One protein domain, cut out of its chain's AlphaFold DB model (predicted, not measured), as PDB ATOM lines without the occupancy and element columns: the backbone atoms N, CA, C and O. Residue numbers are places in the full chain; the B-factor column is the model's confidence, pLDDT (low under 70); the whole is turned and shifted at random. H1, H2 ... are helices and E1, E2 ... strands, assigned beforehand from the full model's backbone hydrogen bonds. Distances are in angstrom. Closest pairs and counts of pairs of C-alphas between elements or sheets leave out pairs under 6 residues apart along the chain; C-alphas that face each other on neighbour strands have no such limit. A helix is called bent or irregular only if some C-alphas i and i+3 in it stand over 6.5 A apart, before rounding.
ATOM      1  N   LYS A   2      54.326 -44.869  11.915       56.25
ATOM      2  CA  LYS A   2      53.658 -45.942  11.133       56.25
ATOM      3  C   LYS A   2      53.289 -47.232  11.902       56.25
ATOM      4  O   LYS A   2      52.601 -48.079  11.352       56.25
ATOM      5  N   SER A   3      53.747 -47.397  13.145       69.88
ATOM      6  CA  SER A   3      53.442 -48.553  14.006       69.88
ATOM      7  C   SER A   3      52.363 -48.276  15.061       69.88
ATOM      8  O   SER A   3      51.987 -49.190  15.787       69.88
ATOM      9  N   LEU A   4      51.886 -47.031  15.174       79.31
ATOM     10  CA  LEU A   4      50.814 -46.646  16.092       79.31
ATOM     11  C   LEU A   4      49.478 -46.641  15.345       79.31
ATOM     12  O   LEU A   4      49.384 -46.115  14.238       79.31
ATOM     13  N   HIS A   5      48.455 -47.206  15.972       81.69
ATOM     14  CA  HIS A   5      47.088 -47.257  15.467       81.69
ATOM     15  C   HIS A   5      46.112 -47.007  16.615       81.69
ATOM     16  O   HIS A   5      46.442 -47.212  17.784       81.69
ATOM     17  N   TYR A   6      44.914 -46.558  16.268       84.06
ATOM     18  CA  TYR A   6      43.786 -46.455  17.179       84.06
ATOM     19  C   TYR A   6      42.847 -47.633  16.925       84.06
ATOM     20  O   TYR A   6      42.528 -47.928  15.776       84.06
ATOM     21  N   GLU A   7      42.423 -48.318  17.980       83.12
ATOM     22  CA  GLU A   7      41.437 -49.391  17.887       83.12
ATOM     23  C   GLU A   7      40.081 -48.874  18.371       83.12
ATOM     24  O   GLU A   7      39.967 -48.354  19.486       83.12
ATOM     25  N   LYS A   8      39.050 -49.019  17.535       79.00
ATOM     26  CA  LYS A   8      37.654 -48.736  17.889       79.00
ATOM     27  C   LYS A   8      36.778 -49.849  17.333       79.00
ATOM     28  O   LYS A   8      36.879 -50.173  16.154       79.00
ATOM     29  N   ASP A   9      35.971 -50.457  18.198       76.75
ATOM     30  CA  ASP A   9      35.036 -51.536  17.848       76.75
ATOM     31  C   ASP A   9      35.691 -52.690  17.051       76.75
ATOM     32  O   ASP A   9      35.117 -53.233  16.110       76.75
ATOM     33  N   GLY A  10      36.932 -53.051  17.411       76.25
ATOM     34  CA  GLY A  10      37.709 -54.122  16.770       76.25
ATOM     35  C   GLY A  10      38.325 -53.764  15.410       76.25
ATOM     36  O   GLY A  10      38.946 -54.618  14.778       76.25
ATOM     37  N   SER A  11      38.179 -52.517  14.954       77.00
ATOM     38  CA  SER A  11      38.797 -52.013  13.725       77.00
ATOM     39  C   SER A  11      40.085 -51.252  14.027       77.00
ATOM     40  O   SER A  11      40.115 -50.371  14.887       77.00
ATOM     41  N   LEU A  12      41.149 -51.574  13.286       84.06
ATOM     42  CA  LEU A  12      42.429 -50.872  13.352       84.06
ATOM     43  C   LEU A  12      42.401 -49.652  12.432       84.06
ATOM     44  O   LEU A  12      42.267 -49.785  11.216       84.06
ATOM     45  N   ILE A  13      42.570 -48.473  13.018       85.38
ATOM     46  CA  ILE A  13      42.553 -47.191  12.321       85.38
ATOM     47  C   ILE A  13      43.957 -46.588  12.377       85.38
ATOM     48  O   ILE A  13      44.537 -46.412  13.453       85.38
ATOM     49  N   SER A  14      44.516 -46.250  11.216       87.12
ATOM     50  CA  SER A  14      45.800 -45.549  11.145       87.12
ATOM     51  C   SER A  14      45.653 -44.112  11.642       87.12
ATOM     52  O   SER A  14      44.682 -43.432  11.314       87.12
ATOM     53  N   LEU A  15      46.650 -43.604  12.371       85.88
ATOM     54  CA  LEU A  15      46.643 -42.214  12.844       85.88
ATOM     55  C   LEU A  15      46.595 -41.188  11.697       85.88
ATOM     56  O   LEU A  15      46.041 -40.104  11.873       85.88
ATOM     57  N   ASP A  16      47.104 -41.545  10.512       85.31
ATOM     58  CA  ASP A  16      47.056 -40.681   9.326       85.31
ATOM     59  C   ASP A  16      45.613 -40.367   8.888       85.31
ATOM     60  O   ASP A  16      45.365 -39.307   8.313       85.31
ATOM     61  N   GLN A  17      44.645 -41.235   9.216       88.38
ATOM     62  CA  GLN A  17      43.224 -41.028   8.903       88.38
ATOM     63  C   GLN A  17      42.597 -39.877   9.702       88.38
ATOM     64  O   GLN A  17      41.568 -39.346   9.292       88.38
ATOM     65  N   PHE A  18      43.221 -39.463  10.810       88.25
ATOM     66  CA  PHE A  18      42.777 -38.335  11.633       88.25
ATOM     67  C   PHE A  18      43.610 -37.068  11.416       88.25
ATOM     68  O   PHE A  18      43.339 -36.046  12.046       88.25
ATOM     69  N   LYS A  19      44.641 -37.100  10.554       85.88
ATOM     70  CA  LYS A  19      45.624 -36.007  10.439       85.88
ATOM     71  C   LYS A  19      44.960 -34.648  10.184       85.88
ATOM     72  O   LYS A  19      45.351 -33.664  10.802       85.88
ATOM     73  N   ASN A  20      43.919 -34.603   9.350       80.75
ATOM     74  CA  ASN A  20      43.210 -33.364   9.012       80.75
ATOM     75  C   ASN A  20      42.593 -32.661  10.238       80.75
ATOM     76  O   ASN A  20      42.585 -31.435  10.318       80.75
ATOM     77  N   SER A  21      42.101 -33.436  11.208       79.94
ATOM     78  CA  SER A  21      41.352 -32.929  12.358       79.94
ATOM     79  C   SER A  21      42.128 -32.972  13.669       79.94
ATOM     80  O   SER A  21      41.784 -32.233  14.583       79.94
ATOM     81  N   LEU A  22      43.164 -33.798  13.805       84.88
ATOM     82  CA  LEU A  22      43.878 -33.977  15.076       84.88
ATOM     83  C   LEU A  22      45.358 -33.588  15.029       84.88
ATOM     84  O   LEU A  22      46.014 -33.632  16.068       84.88
ATOM     85  N   TYR A  23      45.904 -33.210  13.869       85.19
ATOM     86  CA  TYR A  23      47.296 -32.773  13.803       85.19
ATOM     87  C   TYR A  23      47.496 -31.457  14.563       85.19
ATOM     88  O   TYR A  23      46.989 -30.404  14.174       85.19
ATOM     89  N   GLU A  24      48.284 -31.534  15.634       84.31
ATOM     90  CA  GLU A  24      48.709 -30.391  16.428       84.31
ATOM     91  C   GLU A  24      50.246 -30.333  16.447       84.31
ATOM     92  O   GLU A  24      50.890 -31.252  16.973       84.31
ATOM     93  N   PRO A  25      50.864 -29.285  15.875       82.56
ATOM     94  CA  PRO A  25      52.306 -29.116  15.931       82.56
ATOM     95  C   PRO A  25      52.747 -28.860  17.376       82.56
ATOM     96  O   PRO A  25      52.006 -28.313  18.189       82.56
ATOM     97  N   ASN A  26      53.970 -29.276  17.707       79.56
ATOM     98  CA  ASN A  26      54.577 -29.089  19.032       79.56
ATOM     99  C   ASN A  26      53.799 -29.701  20.217       79.56
ATOM    100  O   ASN A  26      54.117 -29.416  21.372       79.56
ATOM    101  N   LEU A  27      52.842 -30.606  19.965       84.38
ATOM    102  CA  LEU A  27      52.049 -31.244  21.020       84.38
ATOM    103  C   LEU A  27      52.912 -31.997  22.047       84.38
ATOM    104  O   LEU A  27      52.662 -31.901  23.242       84.38
ATOM    105  N   LEU A  28      53.946 -32.723  21.608       84.38
ATOM    106  CA  LEU A  28      54.829 -33.460  22.517       84.38
ATOM    107  C   LEU A  28      55.633 -32.521  23.444       84.38
ATOM    108  O   LEU A  28      55.566 -32.721  24.656       84.38
ATOM    109  N   PRO A  29      56.338 -31.486  22.943       81.88
ATOM    110  CA  PRO A  29      56.944 -30.462  23.797       81.88
ATOM    111  C   PRO A  29      55.975 -29.821  24.803       81.88
ATOM    112  O   PRO A  29      56.361 -29.638  25.956       81.88
ATOM    113  N   ARG A  30      54.723 -29.542  24.399       83.88
ATOM    114  CA  ARG A  30      53.668 -29.027  25.297       83.88
ATOM    115  C   ARG A  30      53.331 -30.019  26.411       83.88
ATOM    116  O   ARG A  30      53.358 -29.664  27.581       83.88
ATOM    117  N   ILE A  31      53.092 -31.288  26.065       83.81
ATOM    118  CA  ILE A  31      52.803 -32.356  27.044       83.81
ATOM    119  C   ILE A  31      53.957 -32.538  28.038       83.81
ATOM    120  O   ILE A  31      53.729 -32.811  29.213       83.81
ATOM    121  N   LEU A  32      55.197 -32.393  27.571       88.31
ATOM    122  CA  LEU A  32      56.397 -32.512  28.399       88.31
ATOM    123  C   LEU A  32      56.689 -31.256  29.242       88.31
ATOM    124  O   LEU A  32      57.641 -31.270  30.018       88.31
ATOM    125  N   GLY A  33      55.893 -30.190  29.108       83.25
ATOM    126  CA  GLY A  33      56.063 -28.942  29.855       83.25
ATOM    127  C   GLY A  33      57.224 -28.069  29.372       83.25
ATOM    128  O   GLY A  33      57.655 -27.179  30.099       83.25
ATOM    129  N   PHE A  34      57.752 -28.307  28.166       81.25
ATOM    130  CA  PHE A  34      58.764 -27.431  27.555       81.25
ATOM    131  C   PHE A  34      58.152 -26.171  26.929       81.25
ATOM    132  O   PHE A  34      58.871 -25.210  26.668       81.25
ATOM    133  N   ILE A  35      56.843 -26.193  26.666       77.75
ATOM    134  CA  ILE A  35      56.060 -25.073  26.143       77.75
ATOM    135  C   ILE A  35      54.827 -24.936  27.033       77.75
ATOM    136  O   ILE A  35      54.053 -25.888  27.145       77.75
ATOM    137  N   ASP A  36      54.662 -23.772  27.656       75.50
ATOM    138  CA  ASP A  36      53.556 -23.469  28.571       75.50
ATOM    139  C   ASP A  36      52.328 -22.966  27.787       75.50
ATOM    140  O   ASP A  36      51.913 -21.818  27.903       75.50
ATOM    141  N   ASP A  37      51.798 -23.833  26.915       73.38
ATOM    142  CA  ASP A  37      50.587 -23.593  26.121       73.38
ATOM    143  C   ASP A  37      49.457 -24.539  26.577       73.38
ATOM    144  O   ASP A  37      49.715 -25.710  26.897       73.38
ATOM    145  N   PRO A  38      48.180 -24.112  26.518       75.56
ATOM    146  CA  PRO A  38      47.052 -24.991  26.799       75.56
ATOM    147  C   PRO A  38      46.983 -26.161  25.805       75.56
ATOM    148  O   PRO A  38      47.124 -26.005  24.590       75.56
ATOM    149  N   LEU A  39      46.714 -27.360  26.327       78.56
ATOM    150  CA  LEU A  39      46.530 -28.547  25.496       78.56
ATOM    151  C   LEU A  39      45.185 -28.488  24.752       78.56
ATOM    152  O   LEU A  39      44.167 -28.116  25.344       78.56
ATOM    153  N   PRO A  40      45.136 -28.907  23.473       74.81
ATOM    154  CA  PRO A  40      43.885 -28.972  22.733       74.81
ATOM    155  C   PRO A  40      42.935 -29.990  23.374       74.81
ATOM    156  O   PRO A  40      43.285 -31.151  23.588       74.81
ATOM    157  N   ASN A  41      41.697 -29.574  23.634       71.69
ATOM    158  CA  ASN A  41      40.654 -30.448  24.164       71.69
ATOM    159  C   ASN A  41      39.868 -31.102  23.014       71.69
ATOM    160  O   ASN A  41      38.805 -30.615  22.628       71.69
ATOM    161  N   ARG A  42      40.408 -32.175  22.420       71.75
ATOM    162  CA  ARG A  42      39.730 -32.969  21.372       71.75
ATOM    163  C   ARG A  42      39.661 -34.440  21.780       71.75
ATOM    164  O   ARG A  42      40.682 -35.047  22.087       71.75
ATOM    165  N   ALA A  43      38.460 -35.022  21.772       69.81
ATOM    166  CA  ALA A  43      38.231 -36.408  22.180       69.81
ATOM    167  C   ALA A  43      38.047 -37.338  20.966       69.81
ATOM    168  O   ALA A  43      37.069 -37.218  20.232       69.81
ATOM    169  N   LEU A  44      38.934 -38.330  20.814       70.81
ATOM    170  CA  LEU A  44      38.865 -39.365  19.763       70.81
ATOM    171  C   LEU A  44      37.520 -40.118  19.735       70.81
ATOM    172  O   LEU A  44      37.042 -40.505  18.674       70.81
ATOM    173  N   GLY A  45      36.876 -40.294  20.895       67.94
ATOM    174  CA  GLY A  45      35.599 -41.006  21.008       67.94
ATOM    175  C   GLY A  45      34.415 -40.317  20.317       67.94
ATOM    176  O   GLY A  45      33.431 -40.988  20.018       67.94
ATOM    177  N   GLN A  46      34.511 -39.012  20.035       74.69
ATOM    178  CA  GLN A  46      33.452 -38.223  19.389       74.69
ATOM    179  C   GLN A  46      33.563 -38.195  17.858       74.69
ATOM    180  O   GLN A  46      32.692 -37.639  17.197       74.69
ATOM    181  N   ILE A  47      34.615 -38.795  17.291       80.81
ATOM    182  CA  ILE A  47      34.840 -38.815  15.846       80.81
ATOM    183  C   ILE A  47      33.883 -39.815  15.189       80.81
ATOM    184  O   ILE A  47      33.831 -40.997  15.565       80.81
ATOM    185  N   LEU A  48      33.121 -39.312  14.217       87.56
ATOM    186  CA  LEU A  48      32.203 -40.089  13.394       87.56
ATOM    187  C   LEU A  48      32.982 -40.997  12.422       87.56
ATOM    188  O   LEU A  48      34.079 -40.630  11.998       87.56
TER     189      LEU A  48
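What this domain is: This is residues 2 to 48 of the 565 residues of the protein "Hypothetical protein" of Symbiodinium microadriaticum (UniProt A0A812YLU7). A small hairpin, E1 and E2, forms one end of a loose, open loop; H1 and then H2 lead toward the other end, and unnamed residues 32 to 48 fold back. Of 47 printed residues, 21 are in named elements, ordered E1, E2, H1, H2; the class is mixed, the sheet antiparallel. The radius of gyration of the C-alphas is 12.5 A, the spans 36 by 23 by 17 A.

Where its parts are: Find C-alpha 5 at (47.088, -47.257, 15.467), where E1, residues 5 to 8, begins; E2 is residues 11 to 14, each 9.9 A long. H1, residues 15 to 22, covers 9.0 A and is irregular: C-alphas 17 and 20 are 7.7 A apart. H2, residues 27 to 31, covers 6.2 A and ends at C-alpha 31, (52.803, -32.356, 27.044).

How they stand to each other: Look at hairpin E1 and E2, antiparallel at 147 degrees: N 6 and O 13 are within hydrogen-bond range at 2.8 A. The closest C-alphas of E1 and H1, His 5 and Leu 15, are 5.7 A apart. H2 is apart from E1, E2 and H1. Every O i to N i+4 pair is within range in H2; H1 has 1 of 4, and 3 of 5 O i to N i+3 pairs.

The domain as a whole: The farthest C-alphas, Gly 10 and Asp 36, are 36.5 A apart. The printed part has no cut, and the three links are tight. Residues 2 to 3, 43 and 45 have pLDDT under 70.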